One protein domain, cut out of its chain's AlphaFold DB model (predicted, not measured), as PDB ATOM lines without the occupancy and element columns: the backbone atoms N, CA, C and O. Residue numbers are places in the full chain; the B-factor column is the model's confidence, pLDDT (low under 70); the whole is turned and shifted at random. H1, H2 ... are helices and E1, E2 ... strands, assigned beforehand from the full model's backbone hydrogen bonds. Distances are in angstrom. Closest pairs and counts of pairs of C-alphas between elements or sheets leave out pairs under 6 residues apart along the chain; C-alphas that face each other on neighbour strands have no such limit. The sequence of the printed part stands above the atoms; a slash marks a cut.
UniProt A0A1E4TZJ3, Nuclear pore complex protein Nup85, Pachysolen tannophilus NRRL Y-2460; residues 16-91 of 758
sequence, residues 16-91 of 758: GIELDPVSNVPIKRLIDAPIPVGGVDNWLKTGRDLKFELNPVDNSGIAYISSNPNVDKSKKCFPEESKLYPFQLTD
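AT A GLANCE: This is residues 16 to 91 of the 758 residues of the protein "Nuclear pore complex protein Nup85" of Pachysolen tannophilus NRRL Y-2460 (UniProt A0A1E4TZJ3). There is little regular structure here: a narrow antiparallel sheet, order E1 - E2 - E3, with short helices H1 and H2 at the end where E1 and E3 begin, and long loops. The 76 printed residues run H1 E1 E2 H2 E3, mixed in class, with 30 in named elements. The whole is loose, radius of gyration of the C-alphas 14.2 A, spanning 40 by 31 by 20 A.

HOW THE PARTS SIT: Pass residues 16 to 39, with no named element, to H1, residues 40 to 45, which only grazes the sheet. E1, residues 48 to 54, forms a hairpin with E2, residues 60 to 67; N 51 and O 64 are within hydrogen-bond range, 2.9 A. H2, residues 79 to 82, only grazes the sheet; its C-alpha closest to E2 is that of Glu 81, 5.7 A from Ile 65's. E3, residues 84 to 88, is antiparallel to E2, with N 63 and O 85 at 2.8 A. Every O i to N i+4 pair of H1 is within range; H2 is too short for one.

IN THESE COORDINATES: Find C-alpha 40 at (161.312, 131.517, 134.683), where H1 begins. E1 runs 19.9 A, E2 23.1 A; E3 ends at C-alpha 88, (157.509, 109.106, 135.108).

THE WHOLE: The printed part has no cut; the link E2 to H2 is long. Confidence is under 70 in 39 residues, among them 68 to 81.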
ATOM      1  N   GLY A  16     145.899 115.332 123.074       39.31
ATOM      2  CA  GLY A  16     146.195 115.729 124.462       39.31
ATOM      3  C   GLY A  16     147.666 115.816 124.913       39.31
ATOM      4  O   GLY A  16     147.896 116.013 126.104       39.31
ATOM      5  N   ILE A  17     148.651 115.695 124.018       56.00
ATOM      6  CA  ILE A  17     150.081 115.830 124.329       56.00
ATOM      7  C   ILE A  17     150.574 117.144 123.724       56.00
ATOM      8  O   ILE A  17     150.605 117.319 122.510       56.00
ATOM      9  N   GLU A  18     150.938 118.092 124.583       63.81
ATOM     10  CA  GLU A  18     151.537 119.359 124.166       63.81
ATOM     11  C   GLU A  18     152.974 119.097 123.690       63.81
ATOM     12  O   GLU A  18     153.759 118.504 124.427       63.81
ATOM     13  N   LEU A  19     153.324 119.501 122.469       67.69
ATOM     14  CA  LEU A  19     154.680 119.372 121.926       67.69
ATOM     15  C   LEU A  19     155.432 120.694 122.074       67.69
ATOM     16  O   LEU A  19     154.859 121.771 121.909       67.69
ATOM     17  N   ASP A  20     156.726 120.617 122.375       69.06
ATOM     18  CA  ASP A  20     157.580 121.799 122.445       69.06
ATOM     19  C   ASP A  20     157.815 122.372 121.041       69.06
ATOM     20  O   ASP A  20     158.314 121.653 120.179       69.06
ATOM     21  N   PRO A  21     157.513 123.656 120.783       66.88
ATOM     22  CA  PRO A  21     157.588 124.226 119.437       66.88
ATOM     23  C   PRO A  21     159.012 124.276 118.863       66.88
ATOM     24  O   PRO A  21     159.180 124.443 117.656       66.88
ATOM     25  N   VAL A  22     160.043 124.146 119.706       71.50
ATOM     26  CA  VAL A  22     161.450 124.191 119.283       71.50
ATOM     27  C   VAL A  22     162.020 122.790 119.074       71.50
ATOM     28  O   VAL A  22     162.675 122.540 118.065       71.50
ATOM     29  N   SER A  23     161.806 121.880 120.023       61.69
ATOM     30  CA  SER A  23     162.363 120.522 119.978       61.69
ATOM     31  C   SER A  23     161.418 119.479 119.383       61.69
ATOM     32  O   SER A  23     161.875 118.399 119.018       61.69
ATOM     33  N   ASN A  24     160.128 119.796 119.244       60.75
ATOM     34  CA  ASN A  24     159.064 118.892 118.805       60.75
ATOM     35  C   ASN A  24     158.902 117.641 119.695       60.75
ATOM     36  O   ASN A  24     158.381 116.617 119.258       60.75
ATOM     37  N   VAL A  25     159.366 117.718 120.947       66.88
ATOM     38  CA  VAL A  25     159.298 116.639 121.943       66.88
ATOM     39  C   VAL A  25     158.080 116.856 122.857       66.88
ATOM     40  O   VAL A  25     157.744 118.010 123.141       66.88
ATOM     41  N   PRO A  26     157.427 115.789 123.357       64.12
ATOM     42  CA  PRO A  26     156.359 115.894 124.351       64.12
ATOM     43  C   PRO A  26     156.747 116.717 125.584       64.12
ATOM     44  O   PRO A  26     157.746 116.445 126.253       64.12
ATOM     45  N   ILE A  27     155.913 117.696 125.929       69.00
ATOM     46  CA  ILE A  27     156.024 118.498 127.143       69.00
ATOM     47  C   ILE A  27     155.224 117.826 128.253       69.00
ATOM     48  O   ILE A  27     154.002 117.700 128.192       69.00
ATOM     49  N   LYS A  28     155.909 117.496 129.351       65.81
ATOM     50  CA  LYS A  28     155.266 117.124 130.613       65.81
ATOM     51  C   LYS A  28     155.347 118.287 131.595       65.81
ATOM     52  O   LYS A  28     156.430 118.664 132.043       65.81
ATOM     53  N   ARG A  29     154.195 118.870 131.939       71.69
ATOM     54  CA  ARG A  29     154.116 119.975 132.906       71.69
ATOM     55  C   ARG A  29     154.008 119.436 134.332       71.69
ATOM     56  O   ARG A  29     153.165 118.593 134.625       71.69
ATOM     57  N   LEU A  30     154.843 119.955 135.232       69.06
ATOM     58  CA  LEU A  30     154.730 119.683 136.665       69.06
ATOM     59  C   LEU A  30     153.526 120.451 137.231       69.06
ATOM     60  O   LEU A  30     153.559 121.679 137.344       69.06
ATOM     61  N   ILE A  31     152.461 119.726 137.569       66.88
ATOM     62  CA  ILE A  31     151.253 120.279 138.192       66.88
ATOM     63  C   ILE A  31     151.640 120.852 139.570       66.88
ATOM     64  O   ILE A  31     152.394 120.227 140.315       66.88
ATOM     65  N   ASP A  32     151.166 122.056 139.898       68.31
ATOM     66  CA  ASP A  32     151.450 122.771 141.157       68.31
ATOM     67  C   ASP A  32     152.927 123.146 141.415       68.31
ATOM     68  O   ASP A  32     153.336 123.358 142.566       68.31
ATOM     69  N   ALA A  33     153.757 123.239 140.372       67.69
ATOM     70  CA  ALA A  33     155.097 123.804 140.513       67.69
ATOM     71  C   ALA A  33     155.019 125.325 140.797       67.69
ATOM     72  O   ALA A  33     154.310 126.037 140.082       67.69
ATOM     73  N   PRO A  34     155.761 125.874 141.783       67.25
ATOM     74  CA  PRO A  34     155.746 127.297 142.145       67.25
ATOM     75  C   PRO A  34     156.529 128.174 141.146       67.25
ATOM     76  O   PRO A  34     157.208 129.126 141.536       67.25
ATOM     77  N   ILE A  35     156.474 127.839 139.854       71.31
ATOM     78  CA  ILE A  35     157.101 128.598 138.771       71.31
ATOM     79  C   ILE A  35     155.979 129.319 138.013       71.31
ATOM     80  O   ILE A  35     155.208 128.669 137.306       71.31
ATOM     81  N   PRO A  36     155.841 130.648 138.159       67.06
ATOM     82  CA  PRO A  36     154.819 131.395 137.438       67.06
ATOM     83  C   PRO A  36     155.069 131.353 135.923       67.06
ATOM     84  O   PRO A  36     156.214 131.438 135.469       67.06
ATOM     85  N   VAL A  37     153.988 131.255 135.145       66.69
ATOM     86  CA  VAL A  37     154.016 131.266 133.672       66.69
ATOM     87  C   VAL A  37     154.716 132.539 133.178       66.69
ATOM     88  O   VAL A  37     154.416 133.633 133.653       66.69
ATOM     89  N   GLY A  38     155.700 132.395 132.283       68.44
ATOM     90  CA  GLY A  38     156.519 133.510 131.780       68.44
ATOM     91  C   GLY A  38     157.508 134.110 132.796       68.44
ATOM     92  O   GLY A  38     158.188 135.085 132.498       68.44
ATOM     93  N   GLY A  39     157.611 133.544 134.005       69.25
ATOM     94  CA  GLY A  39     158.427 134.071 135.104       69.25
ATOM     95  C   GLY A  39     159.735 133.324 135.369       69.25
ATOM     96  O   GLY A  39     160.365 133.591 136.394       69.25
ATOM     97  N   VAL A  40     160.146 132.404 134.486       74.69
ATOM     98  CA  VAL A  40     161.312 131.517 134.683       74.69
ATOM     99  C   VAL A  40     162.591 132.314 134.945       74.69
ATOM    100  O   VAL A  40     163.283 132.044 135.921       74.69
ATOM    101  N   ASP A  41     162.859 133.369 134.171       74.94
ATOM    102  CA  ASP A  41     164.062 134.196 134.348       74.94
ATOM    103  C   ASP A  41     164.100 134.912 135.700       74.94
ATOM    104  O   ASP A  41     165.148 135.017 136.342       74.94
ATOM    105  N   ASN A  42     162.952 135.417 136.156       71.94
ATOM    106  CA  ASN A  42     162.848 136.069 137.458       71.94
ATOM    107  C   ASN A  42     162.958 135.046 138.592       71.94
ATOM    108  O   ASN A  42     163.580 135.336 139.614       71.94
ATOM    109  N   TRP A  43     162.408 133.848 138.396       75.06
ATOM    110  CA  TRP A  43     162.494 132.735 139.331       75.06
ATOM    111  C   TRP A  43     163.937 132.227 139.474       75.06
ATOM    112  O   TRP A  43     164.442 132.168 140.595       75.06
ATOM    113  N   LEU A  44     164.665 132.019 138.375       73.88
ATOM    114  CA  LEU A  44     166.090 131.659 138.388       73.88
ATOM    115  C   LEU A  44     166.945 132.745 139.063       73.88
ATOM    116  O   LEU A  44     167.774 132.449 139.925       73.88
ATOM    117  N   LYS A  45     166.678 134.033 138.785       75.62
ATOM    118  CA  LYS A  45     167.343 135.170 139.462       75.62
ATOM    119  C   LYS A  45     167.111 135.197 140.973       75.62
ATOM    120  O   LYS A  45     167.893 135.807 141.707       75.62
ATOM    121  N   THR A  46     166.070 134.534 141.481       70.25
ATOM    122  CA  THR A  46     165.880 134.398 142.929       70.25
ATOM    123  C   THR A  46     166.836 133.401 143.588       70.25
ATOM    124  O   THR A  46     166.876 133.367 144.821       70.25
ATOM    125  N   GLY A  47     167.676 132.696 142.821       71.25
ATOM    126  CA  GLY A  47     168.638 131.715 143.324       71.25
ATOM    127  C   GLY A  47     168.040 130.332 143.536       71.25
ATOM    128  O   GLY A  47     168.476 129.615 144.436       71.25
ATOM    129  N   ARG A  48     166.999 130.009 142.772       75.62
ATOM    130  CA  ARG A  48     166.290 128.733 142.810       75.62
ATOM    131  C   ARG A  48     166.603 127.978 141.537       75.62
ATOM    132  O   ARG A  48     166.502 128.554 140.459       75.62
ATOM    133  N   ASP A  49     166.927 126.706 141.696       80.12
ATOM    134  CA  ASP A  49     167.240 125.793 140.611       80.12
ATOM    135  C   ASP A  49     166.251 124.622 140.665       80.12
ATOM    136  O   ASP A  49     165.984 124.068 141.737       80.12
ATOM    137  N   LEU A  50     165.710 124.230 139.512       81.88
ATOM    138  CA  LEU A  50     164.962 122.983 139.380       81.88
ATOM    139  C   LEU A  50     165.969 121.854 139.155       81.88
ATOM    140  O   LEU A  50     166.783 121.918 138.236       81.88
ATOM    141  N   LYS A  51     165.920 120.828 139.999       85.25
ATOM    142  CA  LYS A  51     166.717 119.611 139.856       85.25
ATOM    143  C   LYS A  51     165.791 118.432 139.637       85.25
ATOM    144  O   LYS A  51     164.649 118.439 140.089       85.25
ATOM    145  N   PHE A  52     166.299 117.418 138.962       87.19
ATOM    146  CA  PHE A  52     165.620 116.146 138.806       87.19
ATOM    147  C   PHE A  52     166.619 115.014 139.010       87.19
ATOM    148  O   PHE A  52     167.810 115.168 138.735       87.19
ATOM    149  N   GLU A  53     166.129 113.897 139.521       87.06
ATOM    150  CA  GLU A  53     166.894 112.677 139.727       87.06
ATOM    151  C   GLU A  53     166.052 111.505 139.230       87.06
ATOM    152  O   GLU A  53     164.873 111.394 139.574       87.06
ATOM    153  N   LEU A  54     166.643 110.677 138.373       83.50
ATOM    154  CA  LEU A  54     166.007 109.463 137.875       83.50
ATOM    155  C   LEU A  54     166.205 108.340 138.883       83.50
ATOM    156  O   LEU A  54     167.262 108.237 139.513       83.50
ATOM    157  N   ASN A  55     165.195 107.492 139.021       80.50
ATOM    158  CA  ASN A  55     165.336 106.263 139.773       80.50
ATOM    159  C   ASN A  55     166.376 105.375 139.062       80.50
ATOM    160  O   ASN A  55     166.320 105.216 137.844       80.50
ATOM    161  N   PRO A  56     167.342 104.785 139.785       70.50
ATOM    162  CA  PRO A  56     168.320 103.880 139.187       70.50
ATOM    163  C   PRO A  56     167.733 102.562 138.653       70.50
ATOM    164  O   PRO A  56     168.469 101.809 138.022       70.50
ATOM    165  N   VAL A  57     166.467 102.242 138.953       65.88
ATOM    166  CA  VAL A  57     165.857 100.935 138.642       65.88
ATOM    167  C   VAL A  57     164.705 101.024 137.639       65.88
ATOM    168  O   VAL A  57     164.542 100.105 136.843       65.88
ATOM    169  N   ASP A  58     163.911 102.094 137.662       68.62
ATOM    170  CA  ASP A  58     162.719 102.234 136.821       68.62
ATOM    171  C   ASP A  58     162.664 103.602 136.121       68.62
ATOM    172  O   ASP A  58     163.469 104.495 136.381       68.62
ATOM    173  N   ASN A  59     161.684 103.773 135.231       73.69
ATOM    174  CA  ASN A  59     161.459 105.014 134.484       73.69
ATOM    175  C   ASN A  59     160.833 106.137 135.331       73.69
ATOM    176  O   ASN A  59     160.401 107.160 134.790       73.69
ATOM    177  N   SER A  60     160.746 105.971 136.653       80.94
ATOM    178  CA  SER A  60     160.293 107.030 137.544       80.94
ATOM    179  C   SER A  60     161.449 107.938 137.948       80.94
ATOM    180  O   SER A  60     162.632 107.612 137.861       80.94
ATOM    181  N   GLY A  61     161.108 109.132 138.392       86.12
ATOM    182  CA  GLY A  61     162.062 110.093 138.893       86.12
ATOM    183  C   GLY A  61     161.388 111.085 139.814       86.12
ATOM    184  O   GLY A  61     160.166 111.121 139.973       86.12
ATOM    185  N   ILE A  62     162.209 111.903 140.453       88.06
ATOM    186  CA  ILE A  62     161.749 112.957 141.343       88.06
ATOM    187  C   ILE A  62     162.361 114.267 140.880       88.06
ATOM    188  O   ILE A  62     163.580 114.407 140.792       88.06
ATOM    189  N   ALA A  63     161.506 115.243 140.604       87.56
ATOM    190  CA  ALA A  63     161.898 116.627 140.438       87.56
ATOM    191  C   ALA A  63     161.722 117.370 141.766       87.56
ATOM    192  O   ALA A  63     160.777 117.132 142.522       87.56
ATOM    193  N   TYR A  64     162.652 118.261 142.082       85.69
ATOM    194  CA  TYR A  64     162.629 119.042 143.311       85.69
ATOM    195  C   TYR A  64     163.312 120.391 143.121       85.69
ATOM    196  O   TYR A  64     164.186 120.573 142.271       85.69
ATOM    197  N   ILE A  65     162.912 121.358 143.939       84.19
ATOM    198  CA  ILE A  65     163.473 122.706 143.902       84.19
ATOM    199  C   ILE A  65     164.610 122.784 144.914       84.19
ATOM    200  O   ILE A  65     164.473 122.420 146.080       84.19
ATOM    201  N   SER A  66     165.763 123.259 144.459       78.31
ATOM    202  CA  SER A  66     166.958 123.431 145.271       78.31
ATOM    203  C   SER A  66     167.355 124.901 145.282       78.31
ATOM    204  O   SER A  66     167.333 125.574 144.256       78.31
ATOM    205  N   SER A  67     167.735 125.426 146.443       73.38
ATOM    206  CA  SER A  67     168.366 126.742 146.520       73.38
ATOM    207  C   SER A  67     169.827 126.639 146.088       73.38
ATOM    208  O   SER A  67     170.560 125.786 146.600       73.38
ATOM    209  N   ASN A  68     170.271 127.536 145.213       66.44
ATOM    210  CA  ASN A  68     171.667 127.626 144.815       66.44
ATOM    211  C   ASN A  68     172.545 127.925 146.053       66.44
ATOM    212  O   ASN A  68     172.271 128.894 146.772       66.44
ATOM    213  N   PRO A  69     173.600 127.134 146.330       59.50
ATOM    214  CA  PRO A  69     174.436 127.287 147.525       59.50
ATOM    215  C   PRO A  69     175.171 128.636 147.609       59.50
ATOM    216  O   PRO A  69     175.636 129.006 148.688       59.50
ATOM    217  N   ASN A  70     175.255 129.373 146.496       56.88
ATOM    218  CA  ASN A  70     175.892 130.687 146.409       56.88
ATOM    219  C   ASN A  70     174.933 131.860 146.681       56.88
ATOM    220  O   ASN A  70     175.344 133.017 146.588       56.88
ATOM    221  N   VAL A  71     173.664 131.588 147.001       58.12
ATOM    222  CA  VAL A  71     172.650 132.615 147.264       58.12
ATOM    223  C   VAL A  71     172.321 132.685 148.752       58.12
ATOM    224  O   VAL A  71     172.339 131.698 149.483       58.12
ATOM    225  N   ASP A  72     172.073 133.914 149.194       56.00
ATOM    226  CA  ASP A  72     171.890 134.337 150.577       56.00
ATOM    227  C   ASP A  72     170.922 133.422 151.360       56.00
ATOM    228  O   ASP A  72     169.735 133.318 151.034       56.00
ATOM    229  N   LYS A  73     171.421 132.785 152.435       56.38
ATOM    230  CA  LYS A  73     170.686 131.839 153.313       56.38
ATOM    231  C   LYS A  73     169.490 132.472 154.047       56.38
ATOM    232  O   LYS A  73     168.815 131.807 154.829       56.38
ATOM    233  N   SER A  74     169.265 133.769 153.845       53.66
ATOM    234  CA  SER A  74     168.213 134.584 154.451       53.66
ATOM    235  C   SER A  74     166.867 134.506 153.712       53.66
ATOM    236  O   SER A  74     165.856 134.972 154.241       53.66
ATOM    237  N   LYS A  75     166.816 133.914 152.507       60.34
ATOM    238  CA  LYS A  75     165.571 133.769 151.736       60.34
ATOM    239  C   LYS A  75     164.684 132.660 152.313       60.34
ATOM    240  O   LYS A  75     165.120 131.525 152.490       60.34
ATOM    241  N   LYS A  76     163.421 132.997 152.610       57.72
ATOM    242  CA  LYS A  76     162.415 132.044 153.104       57.72
ATOM    243  C   LYS A  76     162.112 131.008 152.019       57.72
ATOM    244  O   LYS A  76     161.669 131.385 150.939       57.72
ATOM    245  N   CYS A  77     162.330 129.736 152.345       59.66
ATOM    246  CA  CYS A  77     161.816 128.607 151.575       59.66
ATOM    247  C   CYS A  77     160.290 128.590 151.717       59.66
ATOM    248  O   CYS A  77     159.779 128.631 152.844       59.66
ATOM    249  N   PHE A  78     159.567 128.598 150.600       65.38
ATOM    250  CA  PHE A  78     158.111 128.476 150.628       65.38
ATOM    251  C   PHE A  78     157.706 127.003 150.800       65.38
ATOM    252  O   PHE A  78     158.425 126.119 150.336       65.38
ATOM    253  N   PRO A  79     156.569 126.691 151.449       65.06
ATOM    254  CA  PRO A  79     156.114 125.310 151.604       65.06
ATOM    255  C   PRO A  79     155.976 124.577 150.265       65.06
ATOM    256  O   PRO A  79     156.276 123.385 150.193       65.06
ATOM    257  N   GLU A  80     155.591 125.277 149.192       65.94
ATOM    258  CA  GLU A  80     155.519 124.686 147.852       65.94
ATOM    259  C   GLU A  80     156.893 124.260 147.307       65.94
ATOM    260  O   GLU A  80     156.966 123.316 146.534       65.94
ATOM    261  N   GLU A  81     157.991 124.874 147.757       69.38
ATOM    262  CA  GLU A  81     159.365 124.551 147.330       69.38
ATOM    263  C   GLU A  81     159.939 123.325 148.046       69.38
ATOM    264  O   GLU A  81     160.947 122.770 147.617       69.38
ATOM    265  N   SER A  82     159.287 122.887 149.127       72.88
ATOM    266  CA  SER A  82     159.630 121.654 149.844       72.88
ATOM    267  C   SER A  82     158.937 120.409 149.284       72.88
ATOM    268  O   SER A  82     159.172 119.302 149.772       72.88
ATOM    269  N   LYS A  83     158.073 120.575 148.276       80.88
ATOM    270  CA  LYS A  83     157.389 119.459 147.626       80.88
ATOM    271  C   LYS A  83     158.355 118.696 146.720       80.88
ATOM    272  O   LYS A  83     159.178 119.280 146.020       80.88
ATOM    273  N   LEU A  84     158.211 117.374 146.737       85.12
ATOM    274  CA  LEU A  84     158.818 116.478 145.761       85.12
ATOM    275  C   LEU A  84     157.789 116.206 144.671       85.12
ATOM    276  O   LEU A  84     156.633 115.903 144.972       85.12
ATOM    277  N   TYR A  85     158.219 116.319 143.423       84.56
ATOM    278  CA  TYR A  85     157.377 116.142 142.253       84.56
ATOM    279  C   TYR A  85     157.751 114.816 141.592       84.56
ATOM    280  O   TYR A  85     158.726 114.777 140.838       84.56
ATOM    281  N   PRO A  86     157.043 113.716 141.900       84.62
ATOM    282  CA  PRO A  86     157.270 112.468 141.195       84.62
ATOM    283  C   PRO A  86     156.902 112.663 139.727       84.62
ATOM    284  O   PRO A  86     155.859 113.230 139.398       84.62
ATOM    285  N   PHE A  87     157.767 112.189 138.845       79.88
ATOM    286  CA  PHE A  87     157.483 112.093 137.428       79.88
ATOM    287  C   PHE A  87     157.798 110.680 136.957       79.88
ATOM    288  O   PHE A  87     158.581 109.957 137.561       79.88
ATOM    289  N   GLN A  88     157.166 110.299 135.863       74.81
ATOM    290  CA  GLN A  88     157.509 109.106 135.108       74.81
ATOM    291  C   GLN A  88     157.922 109.600 133.732       74.81
ATOM    292  O   GLN A  88     157.216 110.448 133.163       74.81
ATOM    293  N   LEU A  89     159.075 109.152 133.241       70.94
ATOM    294  CA  LEU A  89     159.409 109.314 131.834       70.94
ATOM    295  C   LEU A  89     158.279 108.671 131.025       70.94
ATOM    296  O   LEU A  89     157.682 107.696 131.471       70.94
ATOM    297  N   THR A  90     157.919 109.254 129.885       61.47
ATOM    298  CA  THR A  90     157.089 108.527 128.918       61.47
ATOM    299  C   THR A  90     157.797 107.212 128.646       61.47
ATOM    300  O   THR A  90     158.961 107.238 128.231       61.47
ATOM    301  N   ASP A  91     157.146 106.101 128.997       55.22
ATOM    302  CA  ASP A  91     157.722 104.782 128.798       55.22
ATOM    303  C   ASP A  91     158.104 104.682 127.322       55.22
ATOM    304  O   ASP A  91     157.321 105.008 126.434       55.22
TER     305      ASP A  91